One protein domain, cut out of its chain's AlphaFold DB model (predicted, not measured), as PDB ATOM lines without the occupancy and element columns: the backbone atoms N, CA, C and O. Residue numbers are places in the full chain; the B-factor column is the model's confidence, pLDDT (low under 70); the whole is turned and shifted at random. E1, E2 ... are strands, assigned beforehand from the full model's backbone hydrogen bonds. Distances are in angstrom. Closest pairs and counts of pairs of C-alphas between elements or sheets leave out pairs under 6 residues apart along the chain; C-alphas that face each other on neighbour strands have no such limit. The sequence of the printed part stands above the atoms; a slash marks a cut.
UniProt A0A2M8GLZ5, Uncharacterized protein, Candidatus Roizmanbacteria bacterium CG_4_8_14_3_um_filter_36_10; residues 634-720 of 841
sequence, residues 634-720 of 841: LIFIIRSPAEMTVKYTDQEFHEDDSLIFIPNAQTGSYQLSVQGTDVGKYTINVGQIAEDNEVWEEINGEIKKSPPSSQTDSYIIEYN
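This is residues 634 to 720 of the 841 residues of an uncharacterized protein of Candidatus Roizmanbacteria bacterium CG_4_8_14_3_um_filter_36_10 (UniProt A0A2M8GLZ5). Two four-stranded sheets lie face to face as a sandwich, their strands at only 19 degrees to each other, in an elongated body. One sheet runs E4, E1, E6, E7 and the other E3, E2, E5, E8; both are antiparallel and strongly twisted. The printed part has 87 residues, with no named helix and eight named strands, E1 to E8 in order: the class is all strand. The whole is compact, with a radius of gyration of the C-alphas of 12.9 A and spans of 43 by 25 by 21 A.

Begin with E6, residues 680 to 689, and E7, residues 694 to 703, an antiparallel hairpin; find N 684 and O 699 within hydrogen-bond range at 2.8 A. E1, residues 634 to 639, is the other antiparallel neighbour of E6, with N 637 and O 685 at 2.9 A. Edge strand E4, residues 659 to 663, is antiparallel to E1, with N 636 and O 660 at 2.9 A. In the second sheet, look at inner strands E2, residues 642 to 648, and E5, residues 668 to 676: N 645 and O 673 are 3.0 A apart. E3, residues 651 to 654, forms a hairpin with E2, with N 646 and O 653 at 2.9 A. E8, residues 712 to 719, is the other neighbour of E5, with N 672 and O 715 at 2.9 A. Between the sheets, the closest C-alphas of E5 and E7 are those of Gly 676 and Ile 703, 5.7 A apart.

Find C-alpha 634, where E1 begins, at (25.488, 52.445, 23.789). E6 and E7 each span 29.2 A, E5 26.0 A. E8 ends at C-alpha 719, (32.637, 50.109, 26.797).

The C-alphas farthest apart, Asp 692 and Ser 706, are 43.8 A apart. The printed part has no cut and no long link. Mean pLDDT of the printed part is 96.0; no printed residue is under 70.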
ATOM      1  N   LEU A 634      25.785  53.880  23.753       97.75
ATOM      2  CA  LEU A 634      25.488  52.445  23.789       97.75
ATOM      3  C   LEU A 634      24.033  52.196  23.387       97.75
ATOM      4  O   LEU A 634      23.137  52.939  23.789       97.75
ATOM      5  N   ILE A 635      23.803  51.124  22.632       97.44
ATOM      6  CA  ILE A 635      22.491  50.718  22.121       97.44
ATOM      7  C   ILE A 635      22.288  49.231  22.415       97.44
ATOM      8  O   ILE A 635      23.152  48.419  22.094       97.44
ATOM      9  N   PHE A 636      21.141  48.862  22.975       97.75
ATOM     10  CA  PHE A 636      20.745  47.470  23.203       97.75
ATOM     11  C   PHE A 636      19.368  47.249  22.586       97.75
ATOM     12  O   PHE A 636      18.459  48.027  22.858       97.75
ATOM     13  N   ILE A 637      19.197  46.211  21.766       97.38
ATOM     14  CA  ILE A 637      17.906  45.859  21.153       97.38
ATOM     15  C   ILE A 637      17.624  44.379  21.386       97.38
ATOM     16  O   ILE A 637      18.407  43.537  20.947       97.38
ATOM     17  N   ILE A 638      16.503  44.062  22.041       96.31
ATOM     18  CA  ILE A 638      16.138  42.692  22.426       96.31
ATOM     19  C   ILE A 638      15.032  42.103  21.542       96.31
ATOM     20  O   ILE A 638      14.033  42.738  21.209       96.31
ATOM     21  N   ARG A 639      15.199  40.830  21.189       95.62
ATOM     22  CA  ARG A 639      14.137  39.929  20.737       95.62
ATOM     23  C   ARG A 639      13.712  39.101  21.943       95.62
ATOM     24  O   ARG A 639      14.487  38.278  22.420       95.62
ATOM     25  N   SER A 640      12.527  39.408  22.461       85.12
ATOM     26  CA  SER A 640      11.980  38.946  23.745       85.12
ATOM     27  C   SER A 640      11.420  37.511  23.626       85.12
ATOM     28  O   SER A 640      10.932  37.155  22.549       85.12
ATOM     29  N   PRO A 641      11.556  36.660  24.668       89.94
ATOM     30  CA  PRO A 641      10.653  36.704  25.829       89.94
ATOM     31  C   PRO A 641      11.376  36.989  27.161       89.94
ATOM     32  O   PRO A 641      11.277  36.256  28.148       89.94
ATOM     33  N   ALA A 642      12.141  38.072  27.173       94.69
ATOM     34  CA  ALA A 642      12.740  38.664  28.357       94.69
ATOM     35  C   ALA A 642      12.692  40.196  28.250       94.69
ATOM     36  O   ALA A 642      12.570  40.733  27.144       94.69
ATOM     37  N   GLU A 643      12.799  40.873  29.387       96.25
ATOM     38  CA  GLU A 643      12.995  42.324  29.493       96.25
ATOM     39  C   GLU A 643      14.441  42.610  29.915       96.25
ATOM     40  O   GLU A 643      15.043  41.840  30.676       96.25
ATOM     41  N   MET A 644      15.017  43.706  29.419       97.00
ATOM     42  CA  MET A 644      16.390  44.110  29.740       97.00
ATOM     43  C   MET A 644      16.471  45.377  30.599       97.00
ATOM     44  O   MET A 644      15.639  46.280  30.539       97.00
ATOM     45  N   THR A 645      17.519  45.458  31.414       98.06
ATOM     46  CA  THR A 645      17.897  46.662  32.164       98.06
ATOM     47  C   THR A 645      19.415  46.725  32.267       98.06
ATOM     48  O   THR A 645      20.076  45.710  32.497       98.06
ATOM     49  N   VAL A 646      19.981  47.913  32.074       98.38
ATOM     50  CA  VAL A 646      21.428  48.153  32.080       98.38
ATOM     51  C   VAL A 646      21.781  49.077  33.236       98.38
ATOM     52  O   VAL A 646      21.215  50.158  33.361       98.38
ATOM     53  N   LYS A 647      22.747  48.681  34.065       98.06
ATOM     54  CA  LYS A 647      23.271  49.489  35.168       98.06
ATOM     55  C   LYS A 647      24.701  49.954  34.891       98.06
ATOM     56  O   LYS A 647      25.542  49.171  34.448       98.06
ATOM     57  N   TYR A 648      24.978  51.216  35.197       97.19
ATOM     58  CA  TYR A 648      26.308  51.821  35.154       97.19
ATOM     59  C   TYR A 648      26.477  52.746  36.359       97.19
ATOM     60  O   TYR A 648      25.699  53.680  36.530       97.19
ATOM     61  N   THR A 649      27.471  52.456  37.203       94.19
ATOM     62  CA  THR A 649      27.638  53.062  38.538       94.19
ATOM     63  C   THR A 649      26.321  53.068  39.336       94.19
ATOM     64  O   THR A 649      25.818  51.996  39.677       94.19
ATOM     65  N   ASP A 650      25.747  54.241  39.601       92.25
ATOM     66  CA  ASP A 650      24.476  54.437  40.309       92.25
ATOM     67  C   ASP A 650      23.296  54.732  39.360       92.25
ATOM     68  O   ASP A 650      22.172  54.928  39.817       92.25
ATOM     69  N   GLN A 651      23.532  54.761  38.044       96.25
ATOM     70  CA  GLN A 651      22.512  54.968  37.015       96.25
ATOM     71  C   GLN A 651      21.957  53.638  36.500       96.25
ATOM     72  O   GLN A 651      22.698  52.680  36.275       96.25
ATOM     73  N   GLU A 652      20.649  53.603  36.267       96.75
ATOM     74  CA  GLU A 652      19.921  52.434  35.782       96.75
ATOM     75  C   GLU A 652      19.062  52.837  34.576       96.75
ATOM     76  O   GLU A 652      18.382  53.865  34.593       96.75
ATOM     77  N   PHE A 653      19.158  52.057  33.501       97.25
ATOM     78  CA  PHE A 653      18.532  52.310  32.207       97.25
ATOM     79  C   PHE A 653      17.605  51.140  31.877       97.25
ATOM     80  O   PHE A 653      18.069  50.013  31.686       97.25
ATOM     81  N   HIS A 654      16.303  51.405  31.811       95.81
ATOM     82  CA  HIS A 654      15.277  50.402  31.522       95.81
ATOM     83  C   HIS A 654      14.879  50.407  30.042       95.81
ATOM     84  O   HIS A 654      15.026  51.414  29.348       95.81
ATOM     85  N   GLU A 655      14.366  49.272  29.573       94.62
ATOM     86  CA  GLU A 655      13.829  49.078  28.226       94.62
ATOM     87  C   GLU A 655      12.616  49.983  27.923       94.62
ATOM     88  O   GLU A 655      11.622  49.959  28.647       94.62
ATOM     89  N   ASP A 656      12.654  50.708  26.798       93.12
ATOM     90  CA  ASP A 656      11.464  51.259  26.131       93.12
ATOM     91  C   ASP A 656      11.301  50.561  24.773       93.12
ATOM     92  O   ASP A 656      12.167  50.638  23.905       93.12
ATOM     93  N   ASP A 657      10.195  49.834  24.596       92.81
ATOM     94  CA  ASP A 657       9.868  49.105  23.361       92.81
ATOM     95  C   ASP A 657      11.013  48.218  22.817       92.81
ATOM     96  O   ASP A 657      11.344  48.227  21.627       92.81
ATOM     97  N   SER A 658      11.623  47.422  23.699       94.75
ATOM     98  CA  SER A 658      12.716  46.504  23.351       94.75
ATOM     99  C   SER A 658      13.977  47.182  22.811       94.75
ATOM    100  O   SER A 658      14.774  46.563  22.103       94.75
ATOM    101  N   LEU A 659      14.192  48.432  23.235       95.88
ATOM    102  CA  LEU A 659      15.374  49.253  23.005       95.88
ATOM    103  C   LEU A 659      15.836  49.930  24.315       95.88
ATOM    104  O   LEU A 659      15.034  50.455  25.082       95.88
ATOM    105  N   ILE A 660      17.149  49.953  24.552       97.38
ATOM    106  CA  ILE A 660      17.821  50.873  25.484       97.38
ATOM    107  C   ILE A 660      18.819  51.688  24.664       97.38
ATOM    108  O   ILE A 660      19.620  51.123  23.918       97.38
ATOM    109  N   PHE A 661      18.793  53.010  24.819       96.44
ATOM    110  CA  PHE A 661      19.715  53.937  24.165       96.44
ATOM    111  C   PHE A 661      20.348  54.853  25.218       96.44
ATOM    112  O   PHE A 661      19.646  55.605  25.893       96.44
ATOM    113  N   ILE A 662      21.671  54.784  25.366       96.62
ATOM    114  CA  ILE A 662      22.443  55.537  26.362       96.62
ATOM    115  C   ILE A 662      23.272  56.604  25.622       96.62
ATOM    116  O   ILE A 662      24.377  56.300  25.158       96.62
ATOM    117  N   PRO A 663      22.763  57.844  25.467       94.25
ATOM    118  CA  PRO A 663      23.492  58.926  24.811       94.25
ATOM    119  C   PRO A 663      24.674  59.395  25.662       94.25
ATOM    120  O   PRO A 663      24.593  59.421  26.889       94.25
ATOM    121  N   ASN A 664      25.745  59.855  25.010       93.81
ATOM    122  CA  ASN A 664      26.953  60.367  25.664       93.81
ATOM    123  C   ASN A 664      27.555  59.369  26.679       93.81
ATOM    124  O   ASN A 664      27.934  59.747  27.792       93.81
ATOM    125  N   ALA A 665      27.630  58.092  26.291       96.19
ATOM    126  CA  ALA A 665      28.144  57.010  27.130       96.19
ATOM    127  C   ALA A 665      29.587  57.272  27.623       96.19
ATOM    128  O   ALA A 665      30.361  58.032  27.024       96.19
ATOM    129  N   GLN A 666      29.938  56.664  28.756       96.88
ATOM    130  CA  GLN A 666      31.186  56.898  29.489       96.88
ATOM    131  C   GLN A 666      32.002  55.607  29.558       96.88
ATOM    132  O   GLN A 666      31.434  54.527  29.615       96.88
ATOM    133  N   THR A 667      33.332  55.694  29.540       97.31
ATOM    134  CA  THR A 667      34.193  54.498  29.569       97.31
ATOM    135  C   THR A 667      34.032  53.717  30.876       97.31
ATOM    136  O   THR A 667      34.260  54.275  31.949       97.31
ATOM    137  N   GLY A 668      33.729  52.420  30.780       96.44
ATOM    138  CA  GLY A 668      33.667  51.493  31.909       96.44
ATOM    139  C   GLY A 668      32.740  50.295  31.682       96.44
ATOM    140  O   GLY A 668      32.195  50.095  30.594       96.44
ATOM    141  N   SER A 669      32.558  49.515  32.745       96.50
ATOM    142  CA  SER A 669      31.746  48.299  32.782       96.50
ATOM    143  C   SER A 669      30.248  48.612  32.896       96.50
ATOM    144  O   SER A 669      29.794  49.138  33.914       96.50
ATOM    145  N   TYR A 670      29.460  48.240  31.887       97.88
ATOM    146  CA  TYR A 670      27.994  48.287  31.926       97.88
ATOM    147  C   TYR A 670      27.441  46.896  32.260       97.88
ATOM    148  O   TYR A 670      27.689  45.936  31.529       97.88
ATOM    149  N   GLN A 671      26.681  46.775  33.350       97.81
ATOM    150  CA  GLN A 671      26.038  45.522  33.746       97.81
ATOM    151  C   GLN A 671      24.667  45.407  33.071       97.81
ATOM    152  O   GLN A 671      23.722  46.093  33.455       97.81
ATOM    153  N   LEU A 672      24.550  44.521  32.084       98.00
ATOM    154  CA  LEU A 672      23.294  44.174  31.421       98.00
ATOM    155  C   LEU A 672      22.636  43.003  32.163       98.00
ATOM    156  O   LEU A 672      23.201  41.911  32.227       98.00
ATOM    157  N   SER A 673      21.430  43.222  32.679       97.88
ATOM    158  CA  SER A 673      20.565  42.206  33.284       97.88
ATOM    159  C   SER A 673      19.395  41.896  32.352       97.88
ATOM    160  O   SER A 673      18.816  42.809  31.762       97.88
ATOM    161  N   VAL A 674      19.038  40.616  32.227       97.75
ATOM    162  CA  VAL A 674      17.990  40.135  31.312       97.75
ATOM    163  C   VAL A 674      17.052  39.203  32.075       97.75
ATOM    164  O   VAL A 674      17.451  38.091  32.420       97.75
ATOM    165  N   GLN A 675      15.834  39.648  32.388       97.56
ATOM    166  CA  GLN A 675      14.872  38.888  33.197       97.56
ATOM    167  C   GLN A 675      13.789  38.250  32.324       97.56
ATOM    168  O   GLN A 675      13.173  38.917  31.496       97.56
ATOM    169  N   GLY A 676      13.540  36.954  32.516       96.56
ATOM    170  CA  GLY A 676      12.573  36.210  31.711       96.56
ATOM    171  C   GLY A 676      11.122  36.628  31.953       96.56
ATOM    172  O   GLY A 676      10.669  36.661  33.098       96.56
ATOM    173  N   THR A 677      10.377  36.870  30.873       96.62
ATOM    174  CA  THR A 677       8.929  37.141  30.905       96.62
ATOM    175  C   THR A 677       8.109  35.949  30.403       96.62
ATOM    176  O   THR A 677       7.041  35.687  30.954       96.62
ATOM    177  N   ASP A 678       8.641  35.154  29.468       96.75
ATOM    178  CA  ASP A 678       8.128  33.822  29.101       96.75
ATOM    179  C   ASP A 678       9.292  32.839  28.826       96.75
ATOM    180  O   ASP A 678      10.462  33.225  28.776       96.75
ATOM    181  N   VAL A 679       9.003  31.545  28.684       95.81
ATOM    182  CA  VAL A 679       9.992  30.501  28.376       95.81
ATOM    183  C   VAL A 679      10.349  30.539  26.889       95.81
ATOM    184  O   VAL A 679       9.504  30.304  26.026       95.81
ATOM    185  N   GLY A 680      11.623  30.762  26.563       96.31
ATOM    186  CA  GLY A 680      12.083  30.766  25.177       96.31
ATOM    187  C   GLY A 680      13.461  31.383  24.971       96.31
ATOM    188  O   GLY A 680      14.132  31.805  25.913       96.31
ATOM    189  N   LYS A 681      13.898  31.422  23.710       97.25
ATOM    190  CA  LYS A 681      15.169  32.035  23.309       97.25
ATOM    191  C   LYS A 681      15.015  33.537  23.144       97.25
ATOM    192  O   LYS A 681      14.055  33.977  22.519       97.25
ATOM    193  N   TYR A 682      15.994  34.283  23.639       96.94
ATOM    194  CA  TYR A 682      16.117  35.715  23.402       96.94
ATOM    195  C   TYR A 682      17.449  36.031  22.722       96.94
ATOM    196  O   TYR A 682      18.433  35.293  22.842       96.94
ATOM    197  N   THR A 683      17.475  37.165  22.033       96.44
ATOM    198  CA  THR A 683      18.644  37.648  21.295       96.44
ATOM    199  C   THR A 683      18.779  39.147  21.519       96.44
ATOM    200  O   THR A 683      17.820  39.878  21.275       96.44
ATOM    201  N   ILE A 684      19.942  39.621  21.965       97.12
ATOM    202  CA  ILE A 684      20.222  41.044  22.196       97.12
ATOM    203  C   ILE A 684      21.321  41.492  21.242       97.12
ATOM    204  O   ILE A 684      22.433  40.972  21.274       97.12
ATOM    205  N   ASN A 685      21.010  42.478  20.408       97.25
ATOM    206  CA  ASN A 685      21.990  43.171  19.584       97.25
ATOM    207  C   ASN A 685      22.537  44.363  20.377       97.25
ATOM    208  O   ASN A 685      21.767  45.229  20.798       97.25
ATOM    209  N   VAL A 686      23.852  44.389  20.595       97.81
ATOM    210  CA  VAL A 686      24.559  45.406  21.381       97.81
ATOM    211  C   VAL A 686      25.429  46.242  20.445       97.81
ATOM    212  O   VAL A 686      26.402  45.746  19.878       97.81
ATOM    213  N   GLY A 687      25.069  47.512  20.285       97.31
ATOM    214  CA  GLY A 687      25.812  48.513  19.530       97.31
ATOM    215  C   GLY A 687      26.638  49.398  20.450       97.31
ATOM    216  O   GLY A 687      26.096  50.197  21.210       97.31
ATOM    217  N   GLN A 688      27.958  49.292  20.352       97.38
ATOM    218  CA  GLN A 688      28.900  50.236  20.941       97.38
ATOM    219  C   GLN A 688      29.276  51.274  19.888       97.38
ATOM    220  O   GLN A 688      29.984  50.954  18.932       97.38
ATOM    221  N   ILE A 689      28.844  52.520  20.056       96.88
ATOM    222  CA  ILE A 689      29.227  53.624  19.173       96.88
ATOM    223  C   ILE A 689      30.228  54.479  19.942       96.88
ATOM    224  O   ILE A 689      29.843  55.297  20.772       96.88
ATOM    225  N   ALA A 690      31.520  54.272  19.712       96.19
ATOM    226  CA  ALA A 690      32.578  55.116  20.262       96.19
ATOM    227  C   ALA A 690      32.814  56.348  19.368       96.19
ATOM    228  O   ALA A 690      32.077  56.567  18.400       96.19
ATOM    229  N   GLU A 691      33.807  57.172  19.699       94.75
ATOM    230  CA  GLU A 691      34.199  58.370  18.943       94.75
ATOM    231  C   GLU A 691      34.935  57.995  17.636       94.75
ATOM    232  O   GLU A 691      34.557  58.487  16.568       94.75
ATOM    233  N   ASP A 692      35.885  57.051  17.676       93.75
ATOM    234  CA  ASP A 692      36.682  56.600  16.520       93.75
ATOM    235  C   ASP A 692      35.955  55.576  15.624       93.75
ATOM    236  O   ASP A 692      36.121  55.579  14.402       93.75
ATOM    237  N   ASN A 693      35.162  54.672  16.212       94.69
ATOM    238  CA  ASN A 693      34.556  53.521  15.529       94.69
ATOM    239  C   ASN A 693      33.238  53.068  16.176       94.69
ATOM    240  O   ASN A 693      32.887  53.485  17.278       94.69
ATOM    241  N   GLU A 694      32.543  52.136  15.528       95.06
ATOM    242  CA  GLU A 694      31.492  51.328  16.139       95.06
ATOM    243  C   GLU A 694      31.838  49.827  16.174       95.06
ATOM    244  O   GLU A 694      32.607  49.321  15.354       95.06
ATOM    245  N   VAL A 695      31.235  49.104  17.118       95.56
ATOM    246  CA  VAL A 695      31.223  47.634  17.210       95.56
ATOM    247  C   VAL A 695      29.779  47.195  17.443       95.56
ATOM    248  O   VAL A 695      29.079  47.794  18.254       95.56
ATOM    249  N   TRP A 696      29.330  46.162  16.731       95.25
ATOM    250  CA  TRP A 696      27.996  45.581  16.887       95.25
ATOM    251  C   TRP A 696      28.120  44.070  17.045       95.25
ATOM    252  O   TRP A 696      28.688  43.409  16.175       95.25
ATOM    253  N   GLU A 697      27.610  43.541  18.152       95.12
ATOM    254  CA  GLU A 697      27.731  42.130  18.529       95.12
ATOM    255  C   GLU A 697      26.411  41.594  19.089       95.12
ATOM    256  O   GLU A 697      25.566  42.353  19.571       95.12
ATOM    257  N   GLU A 698      26.221  40.277  19.011       95.00
ATOM    258  CA  GLU A 698      24.967  39.619  19.373       95.00
ATOM    259  C   GLU A 698      25.145  38.673  20.567       95.00
ATOM    260  O   GLU A 698      25.991  37.776  20.561       95.00
ATOM    261  N   ILE A 699      24.303  38.852  21.583       95.75
ATOM    262  CA  ILE A 699      24.172  37.969  22.741       95.75
ATOM    263  C   ILE A 699      22.947  37.084  22.517       95.75
ATOM    264  O   ILE A 699      21.848  37.587  22.304       95.75
ATOM    265  N   ASN A 700      23.119  35.766  22.604       95.69
ATOM    266  CA  ASN A 700      22.027  34.798  22.511       95.69
ATOM    267  C   ASN A 700      21.866  34.051  23.840       95.69
ATOM    268  O   ASN A 700      22.847  33.542  24.387       95.69
ATOM    269  N   GLY A 701      20.630  33.957  24.333       95.88
ATOM    270  CA  GLY A 701      20.288  33.304  25.596       95.88
ATOM    271  C   GLY A 701      18.936  32.590  25.546       95.88
ATOM    272  O   GLY A 701      18.263  32.557  24.513       95.88
ATOM    273  N   GLU A 702      18.554  31.937  26.645       97.38
ATOM    274  CA  GLU A 702      17.359  31.086  26.681       97.38
ATOM    275  C   GLU A 702      16.790  30.970  28.105       97.38
ATOM    276  O   GLU A 702      17.416  30.390  28.997       97.38
ATOM    277  N   ILE A 703      15.583  31.505  28.300       97.56
ATOM    278  CA  ILE A 703      14.816  31.424  29.544       97.56
ATOM    279  C   ILE A 703      14.222  30.022  29.677       97.56
ATOM    280  O   ILE A 703      13.543  29.537  28.772       97.56
ATOM    281  N   LYS A 704      14.497  29.359  30.807       96.56
ATOM    282  CA  LYS A 704      14.174  27.940  31.061       96.56
ATOM    283  C   LYS A 704      13.493  27.673  32.396       96.56
ATOM    284  O   LYS A 704      12.921  26.598  32.573       96.56
ATOM    285  N   LYS A 705      13.593  28.589  33.362       94.94
ATOM    286  CA  LYS A 705      12.966  28.404  34.677       94.94
ATOM    287  C   LYS A 705      11.461  28.670  34.618       94.94
ATOM    288  O   LYS A 705      10.988  29.451  33.801       94.94
ATOM    289  N   SER A 706      10.733  28.061  35.550       91.12
ATOM    290  CA  SER A 706       9.339  28.389  35.846       91.12
ATOM    291  C   SER A 706       9.228  28.804  37.323       91.12
ATOM    292  O   SER A 706       9.681  28.036  38.176       91.12
ATOM    293  N   PRO A 707       8.683  29.995  37.647       94.88
ATOM    294  CA  PRO A 707       8.244  31.033  36.711       94.88
ATOM    295  C   PRO A 707       9.431  31.659  35.939       94.88
ATOM    296  O   PRO A 707      10.536  31.709  36.491       94.88
ATOM    297  N   PRO A 708       9.220  32.168  34.708       95.62
ATOM    298  CA  PRO A 708      10.256  32.818  33.889       95.62
ATOM    299  C   PRO A 708      11.043  33.901  34.636       95.62
ATOM    300  O   PRO A 708      12.273  33.917  34.595       95.62
ATOM    301  N   SER A 709      10.346  34.713  35.436       96.19
ATOM    302  CA  SER A 709      10.911  35.816  36.227       96.19
ATOM    303  C   SER A 709      11.887  35.386  37.328       96.19
ATOM    304  O   SER A 709      12.581  36.229  37.895       96.19
ATOM    305  N   SER A 710      11.996  34.083  37.622       96.50
ATOM    306  CA  SER A 710      13.037  33.532  38.502       96.50
ATOM    307  C   SER A 710      14.393  33.337  37.803       96.50
ATOM    308  O   SER A 710      15.381  32.963  38.449       96.50
ATOM    309  N   GLN A 711      14.469  33.555  36.487       97.38
ATOM    310  CA  GLN A 711      15.711  33.631  35.725       97.38
ATOM    311  C   GLN A 711      16.016  35.086  35.370       97.38
ATOM    312  O   GLN A 711      15.277  35.726  34.624       97.38
ATOM    313  N   THR A 712      17.150  35.557  35.880       97.38
ATOM    314  CA  THR A 712      17.842  36.741  35.385       97.38
ATOM    315  C   THR A 712      19.205  36.274  34.901       97.38
ATOM    316  O   THR A 712      19.985  35.741  35.693       97.38
ATOM    317  N   ASP A 713      19.473  36.443  33.614       97.38
ATOM    318  CA  ASP A 713      20.803  36.265  33.043       97.38
ATOM    319  C   ASP A 713      21.559  37.604  33.155       97.38
ATOM    320  O   ASP A 713      20.947  38.670  33.291       97.38
ATOM    321  N   SER A 714      22.893  37.585  33.180       96.25
ATOM    322  CA  SER A 714      23.689  38.799  33.408       96.25
ATOM    323  C   SER A 714      24.985  38.808  32.609       96.25
ATOM    324  O   SER A 714      25.700  37.808  32.549       96.25
ATOM    325  N   TYR A 715      25.292  39.969  32.037       96.00
ATOM    326  CA  TYR A 715      26.417  40.215  31.144       96.00
ATOM    327  C   TYR A 715      27.138  41.505  31.549       96.00
ATOM    328  O   TYR A 715      26.529  42.421  32.103       96.00
ATOM    329  N   ILE A 716      28.436  41.591  31.251       95.56
ATOM    330  CA  ILE A 716      29.237  42.807  31.433       95.56
ATOM    331  C   ILE A 716      29.695  43.268  30.053       95.56
ATOM    332  O   ILE A 716      30.324  42.501  29.326       95.56
ATOM    333  N   ILE A 717      29.370  44.510  29.699       96.31
ATOM    334  CA  ILE A 717      29.799  45.157  28.459       96.31
ATOM    335  C   ILE A 717      30.863  46.193  28.815       96.31
ATOM    336  O   ILE A 717      30.562  47.223  29.418       96.31
ATOM    337  N   GLU A 718      32.113  45.910  28.458       95.75
ATOM    338  CA  GLU A 718      33.240  46.826  28.651       95.75
ATOM    339  C   GLU A 718      33.277  47.860  27.524       95.75
ATOM    340  O   GLU A 718      33.804  47.607  26.439       95.75
ATOM    341  N   TYR A 719      32.699  49.034  27.777       96.75
ATOM    342  CA  TYR A 719      32.637  50.109  26.797       96.75
ATOM    343  C   TYR A 719      33.802  51.086  26.965       96.75
ATOM    344  O   TYR A 719      34.133  51.516  28.071       96.75
ATOM    345  N   ASN A 720      34.399  51.499  25.848       96.25
ATOM    346  CA  ASN A 720      35.392  52.567  25.805       96.25
ATOM    347  C   ASN A 720      34.907  53.658  24.848       96.25
ATOM    348  O   ASN A 720      34.712  53.419  23.656       96.25
TER     349      ASN A 720